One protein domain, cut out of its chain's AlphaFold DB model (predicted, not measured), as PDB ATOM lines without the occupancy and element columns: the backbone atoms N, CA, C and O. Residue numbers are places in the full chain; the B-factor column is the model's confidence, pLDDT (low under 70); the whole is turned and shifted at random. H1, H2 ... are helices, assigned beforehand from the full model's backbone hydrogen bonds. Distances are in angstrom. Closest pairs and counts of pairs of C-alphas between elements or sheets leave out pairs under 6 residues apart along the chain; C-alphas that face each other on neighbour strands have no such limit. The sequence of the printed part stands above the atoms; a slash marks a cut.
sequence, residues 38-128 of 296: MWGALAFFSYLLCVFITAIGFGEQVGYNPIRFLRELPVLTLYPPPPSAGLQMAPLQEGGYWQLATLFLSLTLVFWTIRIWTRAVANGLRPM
ATOM      1  N   MET A  38     -19.977 -45.943 -46.277       92.12
ATOM      2  CA  MET A  38     -19.930 -44.578 -45.726       92.12
ATOM      3  C   MET A  38     -18.814 -44.399 -44.689       92.12
ATOM      4  O   MET A  38     -17.977 -43.519 -44.839       92.12
ATOM      5  N   TRP A  39     -18.732 -45.288 -43.693       94.81
ATOM      6  CA  TRP A  39     -17.700 -45.230 -42.650       94.81
ATOM      7  C   TRP A  39     -16.275 -45.378 -43.195       94.81
ATOM      8  O   TRP A  39     -15.353 -44.739 -42.703       94.81
ATOM      9  N   GLY A  40     -16.089 -46.181 -44.249       94.19
ATOM     10  CA  GLY A  40     -14.791 -46.291 -44.919       94.19
ATOM     11  C   GLY A  40     -14.416 -45.031 -45.689       94.19
ATOM     12  O   GLY A  40     -13.267 -44.609 -45.622       94.19
ATOM     13  N   ALA A  41     -15.382 -44.417 -46.375       94.75
ATOM     14  CA  ALA A  41     -15.171 -43.156 -47.075       94.75
ATOM     15  C   ALA A  41     -14.853 -42.019 -46.091       94.75
ATOM     16  O   ALA A  41     -13.872 -41.308 -46.286       94.75
ATOM     17  N   LEU A  42     -15.611 -41.894 -44.998       97.38
ATOM     18  CA  LEU A  42     -15.358 -40.895 -43.955       97.38
ATOM     19  C   LEU A  42     -13.977 -41.074 -43.312       97.38
ATOM     20  O   LEU A  42     -13.259 -40.089 -43.140       97.38
ATOM     21  N   ALA A  43     -13.571 -42.314 -43.015       97.69
ATOM     22  CA  ALA A  43     -12.232 -42.601 -42.500       97.69
ATOM     23  C   ALA A  43     -11.134 -42.183 -43.493       97.69
ATOM     24  O   ALA A  43     -10.163 -41.535 -43.097       97.69
ATOM     25  N   PHE A  44     -11.310 -42.512 -44.778       97.06
ATOM     26  CA  PHE A  44     -10.375 -42.167 -45.849       97.06
ATOM     27  C   PHE A  44     -10.240 -40.652 -46.037       97.06
ATOM     28  O   PHE A  44      -9.124 -40.143 -46.025       97.06
ATOM     29  N   PHE A  45     -11.350 -39.920 -46.165       97.69
ATOM     30  CA  PHE A  45     -11.308 -38.467 -46.359       97.69
ATOM     31  C   PHE A  45     -10.788 -37.727 -45.126       97.69
ATOM     32  O   PHE A  45     -10.020 -36.781 -45.275       97.69
ATOM     33  N   SER A  46     -11.121 -38.187 -43.915       98.31
ATOM     34  CA  SER A  46     -10.532 -37.635 -42.685       98.31
ATOM     35  C   SER A  46      -9.017 -37.855 -42.661       98.31
ATOM     36  O   SER A  46      -8.261 -36.935 -42.366       98.31
ATOM     37  N   TYR A  47      -8.546 -39.034 -43.079       98.25
ATOM     38  CA  TYR A  47      -7.112 -39.321 -43.098       98.25
ATOM     39  C   TYR A  47      -6.395 -38.495 -44.166       98.25
ATOM     40  O   TYR A  47      -5.316 -37.963 -43.921       98.25
ATOM     41  N   LEU A  48      -7.021 -38.332 -45.333       98.25
ATOM     42  CA  LEU A  48      -6.509 -37.482 -46.400       98.25
ATOM     43  C   LEU A  48      -6.342 -36.034 -45.923       98.25
ATOM     44  O   LEU A  48      -5.310 -35.432 -46.202       98.25
ATOM     45  N   LEU A  49      -7.302 -35.502 -45.160       98.12
ATOM     46  CA  LEU A  49      -7.186 -34.178 -44.545       98.12
ATOM     47  C   LEU A  49      -6.042 -34.123 -43.526       98.12
ATOM     48  O   LEU A  49      -5.240 -33.196 -43.586       98.12
ATOM     49  N   CYS A  50      -5.905 -35.123 -42.649       98.31
ATOM     50  CA  CYS A  50      -4.777 -35.218 -41.714       98.31
ATOM     51  C   CYS A  50      -3.421 -35.172 -42.440       98.31
ATOM     52  O   CYS A  50      -2.542 -34.384 -42.080       98.31
ATOM     53  N   VAL A  51      -3.253 -35.988 -43.485       97.69
ATOM     54  CA  VAL A  51      -2.022 -36.038 -44.290       97.69
ATOM     55  C   VAL A  51      -1.789 -34.716 -45.015       97.69
ATOM     56  O   VAL A  51      -0.672 -34.208 -45.003       97.69
ATOM     57  N   PHE A  52      -2.829 -34.132 -45.608       97.69
ATOM     58  CA  PHE A  52      -2.736 -32.867 -46.335       97.69
ATOM     59  C   PHE A  52      -2.321 -31.707 -45.421       97.69
ATOM     60  O   PHE A  52      -1.399 -30.965 -45.748       97.69
ATOM     61  N   ILE A  53      -2.931 -31.600 -44.238       98.06
ATOM     62  CA  ILE A  53      -2.579 -30.602 -43.219       98.06
ATOM     63  C   ILE A  53      -1.135 -30.797 -42.745       98.06
ATOM     64  O   ILE A  53      -0.379 -29.832 -42.646       98.06
ATOM     65  N   THR A  54      -0.726 -32.047 -42.509       97.38
ATOM     66  CA  THR A  54       0.654 -32.365 -42.113       97.38
ATOM     67  C   THR A  54       1.649 -31.976 -43.205       97.38
ATOM     68  O   THR A  54       2.681 -31.376 -42.915       97.38
ATOM     69  N   ALA A  55       1.324 -32.252 -44.471       96.44
ATOM     70  CA  ALA A  55       2.158 -31.899 -45.614       96.44
ATOM     71  C   ALA A  55       2.296 -30.380 -45.799       96.44
ATOM     72  O   ALA A  55       3.390 -29.921 -46.115       96.44
ATOM     73  N   ILE A  56       1.235 -29.600 -45.554       96.88
ATOM     74  CA  ILE A  56       1.302 -28.129 -45.528       96.88
ATOM     75  C   ILE A  56       2.240 -27.667 -44.411       96.88
ATOM     76  O   ILE A  56       3.185 -26.930 -44.680       96.88
ATOM     77  N   GLY A  57       2.041 -28.152 -43.181       96.50
ATOM     78  CA  GLY A  57       2.882 -27.775 -42.041       96.50
ATOM     79  C   GLY A  57       4.362 -28.121 -42.248       96.50
ATOM     80  O   GLY A  57       5.239 -27.334 -41.905       96.50
ATOM     81  N   PHE A  58       4.657 -29.266 -42.867       97.19
ATOM     82  CA  PHE A  58       6.014 -29.643 -43.277       97.19
ATOM     83  C   PHE A  58       6.542 -28.779 -44.428       97.19
ATOM     84  O   PHE A  58       7.713 -28.407 -44.433       97.19
ATOM     85  N   GLY A  59       5.687 -28.443 -45.395       96.75
ATOM     86  CA  GLY A  59       6.012 -27.576 -46.522       96.75
ATOM     87  C   GLY A  59       6.452 -26.185 -46.074       96.75
ATOM     88  O   GLY A  59       7.472 -25.693 -46.554       96.75
ATOM     89  N   GLU A  60       5.758 -25.586 -45.106       96.12
ATOM     90  CA  GLU A  60       6.125 -24.275 -44.554       96.12
ATOM     91  C   GLU A  60       7.523 -24.273 -43.922       96.12
ATOM     92  O   GLU A  60       8.301 -23.352 -44.169       96.12
ATOM     93  N   GLN A  61       7.892 -25.336 -43.197       95.62
ATOM     94  CA  GLN A  61       9.210 -25.461 -42.556       95.62
ATOM     95  C   GLN A  61      10.370 -25.448 -43.561       95.62
ATOM     96  O   GLN A  61      11.470 -25.006 -43.235       95.62
ATOM     97  N   VAL A  62      10.130 -25.905 -44.795       97.00
ATOM     98  CA  VAL A  62      11.144 -25.972 -45.861       97.00
ATOM     99  C   VAL A  62      10.931 -24.940 -46.972       97.00
ATOM    100  O   VAL A  62      11.572 -25.031 -48.024       97.00
ATOM    101  N   GLY A  63      10.030 -23.972 -46.771       96.44
ATOM    102  CA  GLY A  63       9.684 -22.956 -47.771       96.44
ATOM    103  C   GLY A  63       9.136 -23.546 -49.075       96.44
ATOM    104  O   GLY A  63       9.437 -23.038 -50.151       96.44
ATOM    105  N   TYR A  64       8.402 -24.658 -48.988       96.38
ATOM    106  CA  TYR A  64       7.831 -25.412 -50.111       96.38
ATOM    107  C   TYR A  64       8.851 -25.872 -51.167       96.38
ATOM    108  O   TYR A  64       8.491 -26.176 -52.304       96.38
ATOM    109  N   ASN A  65      10.134 -25.976 -50.803       97.44
ATOM    110  CA  ASN A  65      11.156 -26.519 -51.691       97.44
ATOM    111  C   ASN A  65      11.078 -28.063 -51.717       97.44
ATOM    112  O   ASN A  65      11.380 -28.695 -50.700       97.44
ATOM    113  N   PRO A  66      10.753 -28.697 -52.862       96.12
ATOM    114  CA  PRO A  66      10.531 -30.145 -52.927       96.12
ATOM    115  C   PRO A  66      11.797 -30.969 -52.652       96.12
ATOM    116  O   PRO A  66      11.714 -32.055 -52.083       96.12
ATOM    117  N   ILE A  67      12.980 -30.452 -52.999       97.12
ATOM    118  CA  ILE A  67      14.256 -31.138 -52.748       97.12
ATOM    119  C   ILE A  67      14.546 -31.156 -51.246       97.12
ATOM    120  O   ILE A  67      14.913 -32.194 -50.695       97.12
ATOM    121  N   ARG A  68      14.351 -30.017 -50.567       96.62
ATOM    122  CA  ARG A  68      14.509 -29.941 -49.107       96.62
ATOM    123  C   ARG A  68      13.467 -30.786 -48.393       96.62
ATOM    124  O   ARG A  68      13.841 -31.524 -47.493       96.62
ATOM    125  N   PHE A  69      12.211 -30.745 -48.842       96.81
ATOM    126  CA  PHE A  69      11.133 -31.558 -48.286       96.81
ATOM    127  C   PHE A  69      11.502 -33.044 -48.269       96.81
ATOM    128  O   PHE A  69      11.444 -33.676 -47.223       96.81
ATOM    129  N   LEU A  70      11.944 -33.597 -49.405       96.25
ATOM    130  CA  LEU A  70      12.326 -35.010 -49.494       96.25
ATOM    131  C   LEU A  70      13.568 -35.337 -48.658       96.25
ATOM    132  O   LEU A  70      13.601 -36.366 -47.989       96.25
ATOM    133  N   ARG A  71      14.580 -34.460 -48.673       96.94
ATOM    134  CA  ARG A  71      15.811 -34.639 -47.890       96.94
ATOM    135  C   ARG A  71      15.547 -34.621 -46.383       96.94
ATOM    136  O   ARG A  71      16.172 -35.375 -45.644       96.94
ATOM    137  N   GLU A  72      14.664 -33.737 -45.930       96.94
ATOM    138  CA  GLU A  72      14.424 -33.465 -44.511       96.94
ATOM    139  C   GLU A  72      13.198 -34.196 -43.959       96.94
ATOM    140  O   GLU A  72      13.004 -34.196 -42.749       96.94
ATOM    141  N   LEU A  73      12.420 -34.899 -44.791       95.56
ATOM    142  CA  LEU A  73      11.229 -35.655 -44.384       95.56
ATOM    143  C   LEU A  73      11.402 -36.487 -43.094       95.56
ATOM    144  O   LEU A  73      10.489 -36.460 -42.269       95.56
ATOM    145  N   PRO A  74      12.536 -37.181 -42.842       95.88
ATOM    146  CA  PRO A  74      12.720 -37.935 -41.596       95.88
ATOM    147  C   PRO A  74      12.761 -37.072 -40.323       95.88
ATOM    148  O   PRO A  74      12.527 -37.583 -39.225       95.88
ATOM    149  N   VAL A  75      13.092 -35.784 -40.449       96.25
ATOM    150  CA  VAL A  75      13.249 -34.844 -39.330       96.25
ATOM    151  C   VAL A  75      12.153 -33.783 -39.258       96.25
ATOM    152  O   VAL A  75      11.982 -33.195 -38.187       96.25
ATOM    153  N   LEU A  76      11.396 -33.560 -40.339       97.06
ATOM    154  CA  LEU A  76      10.239 -32.663 -40.323       97.06
ATOM    155  C   LEU A  76       9.256 -33.113 -39.247       97.06
ATOM    156  O   LEU A  76       8.951 -34.299 -39.095       97.06
ATOM    157  N   THR A  77       8.838 -32.149 -38.437       96.62
ATOM    158  CA  THR A  77       8.083 -32.419 -37.219       96.62
ATOM    159  C   THR A  77       7.067 -31.320 -37.008       96.62
ATOM    160  O   THR A  77       7.384 -30.135 -37.046       96.62
ATOM    161  N   LEU A  78       5.829 -31.724 -36.779       96.69
ATOM    162  CA  LEU A  78       4.716 -30.841 -36.529       96.69
ATOM    163  C   LEU A  78       4.450 -30.896 -35.025       96.69
ATOM    164  O   LEU A  78       3.983 -31.911 -34.509       96.69
ATOM    165  N   TYR A  79       4.852 -29.843 -34.319       96.81
ATOM    166  CA  TYR A  79       4.812 -29.799 -32.860       96.81
ATOM    167  C   TYR A  79       3.428 -29.402 -32.337       96.81
ATOM    168  O   TYR A  79       2.760 -28.583 -32.974       96.81
ATOM    169  N   PRO A  80       3.001 -29.947 -31.182       97.50
ATOM    170  CA  PRO A  80       1.835 -29.431 -30.480       97.50
ATOM    171  C   PRO A  80       2.050 -27.973 -30.040       97.50
ATOM    172  O   PRO A  80       3.195 -27.509 -29.983       97.50
ATOM    173  N   PRO A  81       0.969 -27.257 -29.682       97.56
ATOM    174  CA  PRO A  81       1.053 -25.908 -29.130       97.56
ATOM    175  C   PRO A  81       2.048 -25.767 -27.967       97.56
ATOM    176  O   PRO A  81       2.288 -26.734 -27.231       97.56
ATOM    177  N   PRO A  82       2.625 -24.569 -27.761       95.44
ATOM    178  CA  PRO A  82       3.501 -24.312 -26.625       95.44
ATOM    179  C   PRO A  82       2.736 -24.451 -25.295       95.44
ATOM    180  O   PRO A  82       1.523 -24.226 -25.257       95.44
ATOM    181  N   PRO A  83       3.423 -24.742 -24.172       94.31
ATOM    182  CA  PRO A  83       2.768 -24.912 -22.873       94.31
ATOM    183  C   PRO A  83       1.919 -23.712 -22.431       94.31
ATOM    184  O   PRO A  83       0.889 -23.898 -21.790       94.31
ATOM    185  N   SER A  84       2.315 -22.490 -22.812       93.88
ATOM    186  CA  SER A  84       1.594 -21.245 -22.509       93.88
ATOM    187  C   SER A  84       0.189 -21.179 -23.114       93.88
ATOM    188  O   SER A  84      -0.659 -20.470 -22.577       93.88
ATOM    189  N   ALA A  85      -0.077 -21.916 -24.197       94.69
ATOM    190  CA  ALA A  85      -1.395 -21.987 -24.824       94.69
ATOM    191  C   ALA A  85      -2.358 -22.941 -24.087       94.69
ATOM    192  O   ALA A  85      -3.560 -22.938 -24.362       94.69
ATOM    193  N   GLY A  86      -1.859 -23.762 -23.152       95.12
ATOM    194  CA  GLY A  86      -2.659 -24.752 -22.427       95.12
ATOM    195  C   GLY A  86      -3.425 -25.678 -23.378       95.12
ATOM    196  O   GLY A  86      -2.821 -26.387 -24.189       95.12
ATOM    197  N   LEU A  87      -4.761 -25.648 -23.289       96.50
ATOM    198  CA  LEU A  87      -5.676 -26.400 -24.158       96.50
ATOM    199  C   LEU A  87      -6.355 -25.554 -25.254       96.50
ATOM    200  O   LEU A  87      -7.236 -26.051 -25.960       96.50
ATOM    201  N   GLN A  88      -5.979 -24.285 -25.411       96.44
ATOM    202  CA  GLN A  88      -6.611 -23.384 -26.377       96.44
ATOM    203  C   GLN A  88      -6.213 -23.715 -27.820       96.44
ATOM    204  O   GLN A  88      -5.182 -24.342 -28.075       96.44
ATOM    205  N   MET A  89      -7.032 -23.280 -28.780       94.94
ATOM    206  CA  MET A  89      -6.662 -23.328 -30.195       94.94
ATOM    207  C   MET A  89      -5.519 -22.346 -30.456       94.94
ATOM    208  O   MET A  89      -5.655 -21.155 -30.180       94.94
ATOM    209  N   ALA A  90      -4.410 -22.848 -30.989       95.56
ATOM    210  CA  ALA A  90      -3.237 -22.046 -31.312       95.56
ATOM    211  C   ALA A  90      -3.295 -21.526 -32.762       95.56
ATOM    212  O   ALA A  90      -3.955 -22.136 -33.614       95.56
ATOM    213  N   PRO A  91      -2.575 -20.433 -33.084       95.94
ATOM    214  CA  PRO A  91      -2.302 -20.060 -34.469       95.94
ATOM    215  C   PRO A  91      -1.739 -21.247 -35.266       95.94
ATOM    216  O   PRO A  91      -1.027 -22.088 -34.716       95.94
ATOM    217  N   LEU A  92      -2.031 -21.318 -36.571       94.12
ATOM    218  CA  LEU A  92      -1.670 -22.473 -37.410       94.12
ATOM    219  C   LEU A  92      -0.186 -22.859 -37.289       94.12
ATOM    220  O   LEU A  92       0.124 -24.025 -37.048       94.12
ATOM    221  N   GLN A  93       0.702 -21.866 -37.369       92.62
ATOM    222  CA  GLN A  93       2.159 -22.036 -37.306       92.62
ATOM    223  C   GLN A  93       2.690 -22.365 -35.906       92.62
ATOM    224  O   GLN A  93       3.783 -22.908 -35.777       92.62
ATOM    225  N   GLU A  94       1.910 -22.095 -34.861       94.44
ATOM    226  CA  GLU A  94       2.294 -22.275 -33.456       94.44
ATOM    227  C   GLU A  94       1.643 -23.522 -32.834       94.44
ATOM    228  O   GLU A  94       1.414 -23.589 -31.630       94.44
ATOM    229  N   GLY A  95       1.312 -24.519 -33.657       95.62
ATOM    230  CA  GLY A  95       0.704 -25.780 -33.221       95.62
ATOM    231  C   GLY A  95      -0.759 -25.957 -33.631       95.62
ATOM    232  O   GLY A  95      -1.317 -27.036 -33.435       95.62
ATOM    233  N   GLY A  96      -1.383 -24.968 -34.280       97.25
ATOM    234  CA  GLY A  96      -2.735 -25.116 -34.828       97.25
ATOM    235  C   GLY A  96      -2.823 -26.204 -35.909       97.25
ATOM    236  O   GLY A  96      -3.778 -26.981 -35.927       97.25
ATOM    237  N   TYR A  97      -1.789 -26.356 -36.749       97.75
ATOM    238  CA  TYR A  97      -1.713 -27.486 -37.686       97.75
ATOM    239  C   TYR A  97      -1.718 -28.845 -36.968       97.75
ATOM    240  O   TYR A  97      -2.311 -29.800 -37.470       97.75
ATOM    241  N   TRP A  98      -1.116 -28.933 -35.777       98.12
ATOM    242  CA  TRP A  98      -1.061 -30.168 -34.990       98.12
ATOM    243  C   TRP A  98      -2.433 -30.519 -34.452       98.12
ATOM    244  O   TRP A  98      -2.855 -31.670 -34.549       98.12
ATOM    245  N   GLN A  99      -3.155 -29.525 -33.939       97.94
ATOM    246  CA  GLN A  99      -4.502 -29.710 -33.411       97.94
ATOM    247  C   GLN A  99      -5.455 -30.198 -34.505       97.94
ATOM    248  O   GLN A  99      -6.178 -31.172 -34.303       97.94
ATOM    249  N   LEU A 100      -5.402 -29.588 -35.695       98.00
ATOM    250  CA  LEU A 100      -6.230 -30.003 -36.828       98.00
ATOM    251  C   LEU A 100      -5.847 -31.395 -37.348       98.00
ATOM    252  O   LEU A 100      -6.728 -32.230 -37.555       98.00
ATOM    253  N   ALA A 101      -4.552 -31.683 -37.519       98.12
ATOM    254  CA  ALA A 101      -4.094 -33.007 -37.940       98.12
ATOM    255  C   ALA A 101      -4.527 -34.094 -36.941       98.12
ATOM    256  O   ALA A 101      -5.100 -35.108 -37.340       98.12
ATOM    257  N   THR A 102      -4.349 -33.853 -35.640       98.19
ATOM    258  CA  THR A 102      -4.746 -34.783 -34.568       98.19
ATOM    259  C   THR A 102      -6.261 -34.980 -34.507       98.19
ATOM    260  O   THR A 102      -6.723 -36.106 -34.303       98.19
ATOM    261  N   LEU A 103      -7.054 -33.926 -34.728       97.88
ATOM    262  CA  LEU A 103      -8.513 -34.026 -34.826       97.88
ATOM    263  C   LEU A 103      -8.916 -34.971 -35.962       97.88
ATOM    264  O   LEU A 103      -9.655 -35.931 -35.738       97.88
ATOM    265  N   PHE A 104      -8.413 -34.731 -37.174       98.50
ATOM    266  CA  PHE A 104      -8.761 -35.549 -38.334       98.50
ATOM    267  C   PHE A 104      -8.225 -36.981 -38.231       98.50
ATOM    268  O   PHE A 104      -8.930 -37.913 -38.617       98.50
ATOM    269  N   LEU A 105      -7.049 -37.183 -37.629       98.38
ATOM    270  CA  LEU A 105      -6.536 -38.512 -37.289       98.38
ATOM    271  C   LEU A 105      -7.477 -39.245 -36.323       98.38
ATOM    272  O   LEU A 105      -7.831 -40.403 -36.551       98.38
ATOM    273  N   SER A 106      -7.936 -38.565 -35.274       98.06
ATOM    274  CA  SER A 106      -8.859 -39.144 -34.291       98.06
ATOM    275  C   SER A 106     -10.196 -39.526 -34.935       98.06
ATOM    276  O   SER A 106     -10.710 -40.618 -34.693       98.06
ATOM    277  N   LEU A 107     -10.724 -38.680 -35.827       98.06
ATOM    278  CA  LEU A 107     -11.923 -38.986 -36.616       98.06
ATOM    279  C   LEU A 107     -11.718 -40.205 -37.526       98.06
ATOM    280  O   LEU A 107     -12.580 -41.084 -37.568       98.06
ATOM    281  N   THR A 108     -10.567 -40.313 -38.201       98.44
ATOM    282  CA  THR A 108     -10.210 -41.506 -38.984       98.44
ATOM    283  C   THR A 108     -10.291 -42.769 -38.142       98.44
ATOM    284  O   THR A 108     -10.911 -43.740 -38.576       98.44
ATOM    285  N   LEU A 109      -9.703 -42.763 -36.944       97.88
ATOM    286  CA  LEU A 109      -9.693 -43.923 -36.053       97.88
ATOM    287  C   LEU A 109     -11.109 -44.316 -35.605       97.88
ATOM    288  O   LEU A 109     -11.460 -45.500 -35.643       97.88
ATOM    289  N   VAL A 110     -11.959 -43.343 -35.261       96.62
ATOM    290  CA  VAL A 110     -13.368 -43.587 -34.903       96.62
ATOM    291  C   VAL A 110     -14.133 -44.196 -36.080       96.62
ATOM    292  O   VAL A 110     -14.724 -45.271 -35.949       96.62
ATOM    293  N   PHE A 111     -14.083 -43.570 -37.259       97.75
ATOM    294  CA  PHE A 111     -14.795 -44.062 -38.441       97.75
ATOM    295  C   PHE A 111     -14.285 -45.429 -38.904       97.75
ATOM    296  O   PHE A 111     -15.079 -46.282 -39.314       97.75
ATOM    297  N   TRP A 112     -12.980 -45.682 -38.793       97.69
ATOM    298  CA  TRP A 112     -12.395 -46.981 -39.108       97.69
ATOM    299  C   TRP A 112     -12.868 -48.071 -38.144       97.69
ATOM    300  O   TRP A 112     -13.210 -49.172 -38.570       97.69
ATOM    301  N   THR A 113     -12.988 -47.756 -36.856       96.88
ATOM    302  CA  THR A 113     -13.516 -48.693 -35.853       96.88
ATOM    303  C   THR A 113     -14.965 -49.064 -36.148       96.88
ATOM    304  O   THR A 113     -15.308 -50.247 -36.185       96.88
ATOM    305  N   ILE A 114     -15.806 -48.068 -36.454       96.00
ATOM    306  CA  ILE A 114     -17.207 -48.291 -36.841       96.00
ATOM    307  C   ILE A 114     -17.280 -49.122 -38.130       96.00
ATOM    308  O   ILE A 114     -18.104 -50.036 -38.248       96.00
ATOM    309  N   ARG A 115     -16.388 -48.871 -39.097       94.94
ATOM    310  CA  ARG A 115     -16.260 -49.704 -40.297       94.94
ATOM    311  C   ARG A 115     -15.974 -51.159 -39.920       94.94
ATOM    312  O   ARG A 115     -16.721 -52.026 -40.358       94.94
ATOM    313  N   ILE A 116     -14.948 -51.451 -39.119       95.38
ATOM    314  CA  ILE A 116     -14.616 -52.837 -38.742       95.38
ATOM    315  C   ILE A 116     -15.808 -53.500 -38.029       95.38
ATOM    316  O   ILE A 116     -16.195 -54.615 -38.382       95.38
ATOM    317  N   TRP A 117     -16.448 -52.796 -37.091       95.25
ATOM    318  CA  TRP A 117     -17.624 -53.286 -36.365       95.25
ATOM    319  C   TRP A 117     -18.778 -53.659 -37.293       95.25
ATOM    320  O   TRP A 117     -19.265 -54.789 -37.286       95.25
ATOM    321  N   THR A 118     -19.188 -52.729 -38.154       93.12
ATOM    322  CA  THR A 118     -20.286 -52.951 -39.106       93.12
ATOM    323  C   THR A 118     -19.955 -54.018 -40.150       93.12
ATOM    324  O   THR A 118     -20.870 -54.600 -40.736       93.12
ATOM    325  N   ARG A 119     -18.671 -54.300 -40.416       92.25
ATOM    326  CA  ARG A 119     -18.242 -55.432 -41.254       92.25
ATOM    327  C   ARG A 119     -18.333 -56.768 -40.546       92.25
ATOM    328  O   ARG A 119     -18.822 -57.704 -41.170       92.25
ATOM    329  N   ALA A 120     -17.952 -56.855 -39.278       92.75
ATOM    330  CA  ALA A 120     -18.140 -58.081 -38.507       92.75
ATOM    331  C   ALA A 120     -19.631 -58.455 -38.428       92.75
ATOM    332  O   ALA A 120     -20.017 -59.541 -38.858       92.75
ATOM    333  N   VAL A 121     -20.482 -57.507 -38.014       91.75
ATOM    334  CA  VAL A 121     -21.929 -57.734 -37.851       91.75
ATOM    335  C   VAL A 121     -22.603 -58.141 -39.164       91.75
ATOM    336  O   VAL A 121     -23.397 -59.075 -39.186       91.75
ATOM    337  N   ALA A 122     -22.264 -57.489 -40.280       88.75
ATOM    338  CA  ALA A 122     -22.866 -57.811 -41.575       88.75
ATOM    339  C   ALA A 122     -22.494 -59.197 -42.122       88.75
ATOM    340  O   ALA A 122     -23.196 -59.700 -42.993       88.75
ATOM    341  N   ASN A 123     -21.407 -59.799 -41.635       88.06
ATOM    342  CA  ASN A 123     -21.009 -61.164 -41.985       88.06
ATOM    343  C   ASN A 123     -21.413 -62.181 -40.901       88.06
ATOM    344  O   ASN A 123     -20.933 -63.307 -40.921       88.06
ATOM    345  N   GLY A 124     -22.261 -61.797 -39.936       91.75
ATOM    346  CA  GLY A 124     -22.684 -62.683 -38.847       91.75
ATOM    347  C   GLY A 124     -21.571 -63.029 -37.850       91.75
ATOM    348  O   GLY A 124     -21.712 -63.972 -37.078       91.75
ATOM    349  N   LEU A 125     -20.464 -62.281 -37.851       93.38
ATOM    350  CA  LEU A 125     -19.325 -62.511 -36.965       93.38
ATOM    351  C   LEU A 125     -19.489 -61.737 -35.655       93.38
ATOM    352  O   LEU A 125     -19.935 -60.586 -35.636       93.38
ATOM    353  N   ARG A 126     -19.024 -62.331 -34.551       93.56
ATOM    354  CA  ARG A 126     -18.826 -61.593 -33.295       93.56
ATOM    355  C   ARG A 126     -17.742 -60.524 -33.514       93.56
ATOM    356  O   ARG A 126     -16.677 -60.856 -34.035       93.56
ATOM    357  N   PRO A 127     -17.950 -59.263 -33.098       94.31
ATOM    358  CA  PRO A 127     -17.034 -58.157 -33.385       94.31
ATOM    359  C   PRO A 127     -15.790 -58.158 -32.470       94.31
ATOM    360  O   PRO A 127     -15.447 -57.144 -31.876       94.31
ATOM    361  N   MET A 128     -15.072 -59.280 -32.366       94.50
ATOM    362  CA  MET A 128     -13.906 -59.418 -31.475       94.50
ATOM    363  C   MET A 128     -12.721 -58.534 -31.892       94.50
ATOM    364  O   MET A 128     -12.060 -57.959 -31.035       94.50
TER     365      MET A 128
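This is residues 38 to 128 of the 296 residues of the protein "Photosynthetic reaction center subunit M" of Chloroflexi bacterium (UniProt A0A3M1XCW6). Two long helices, H1 and H3, lie side by side, running opposite ways; across the end of H1 and the start of H3, short H2 and a wide loop, residues 73 to 95, make a head. The printed part has 91 residues with three named helices, H1, H2, H3, and no named strand: all helix. It is loose, radius of gyration of the C-alphas 17.0 A, spanning 51 by 34 by 20 A.

Start with H1, residues 38 to 61; it touches H3, residues 96 to 122, at a shallow tilt of 21 degrees, closest at C-alphas Ala 43 and Thr 108, 4.2 A. H2, residues 66 to 72, is close to but not clearly touching H1, about perpendicular at 89 degrees; C-alphas Gly 59 and Phe 69 are closest, 6.7 A. H2 and H3 are apart. Each O i to N i+4 pair is within hydrogen-bond range in H2 and H3, and 19 of 20 in H1.

Find C-alpha 38 at (-19.930, -44.578, -45.726); H1 runs 35.0 A from there. H2 spans 9.8 A. H3 runs 39.0 A to C-alpha 122 at (-22.866, -57.811, -41.575).

C-alphas Gly 63 and Gly 124 are farthest apart, 52.0 A. The printed part has no cut; the H2 to H3 link is long, and no printed residue is under 70 in pLDDT.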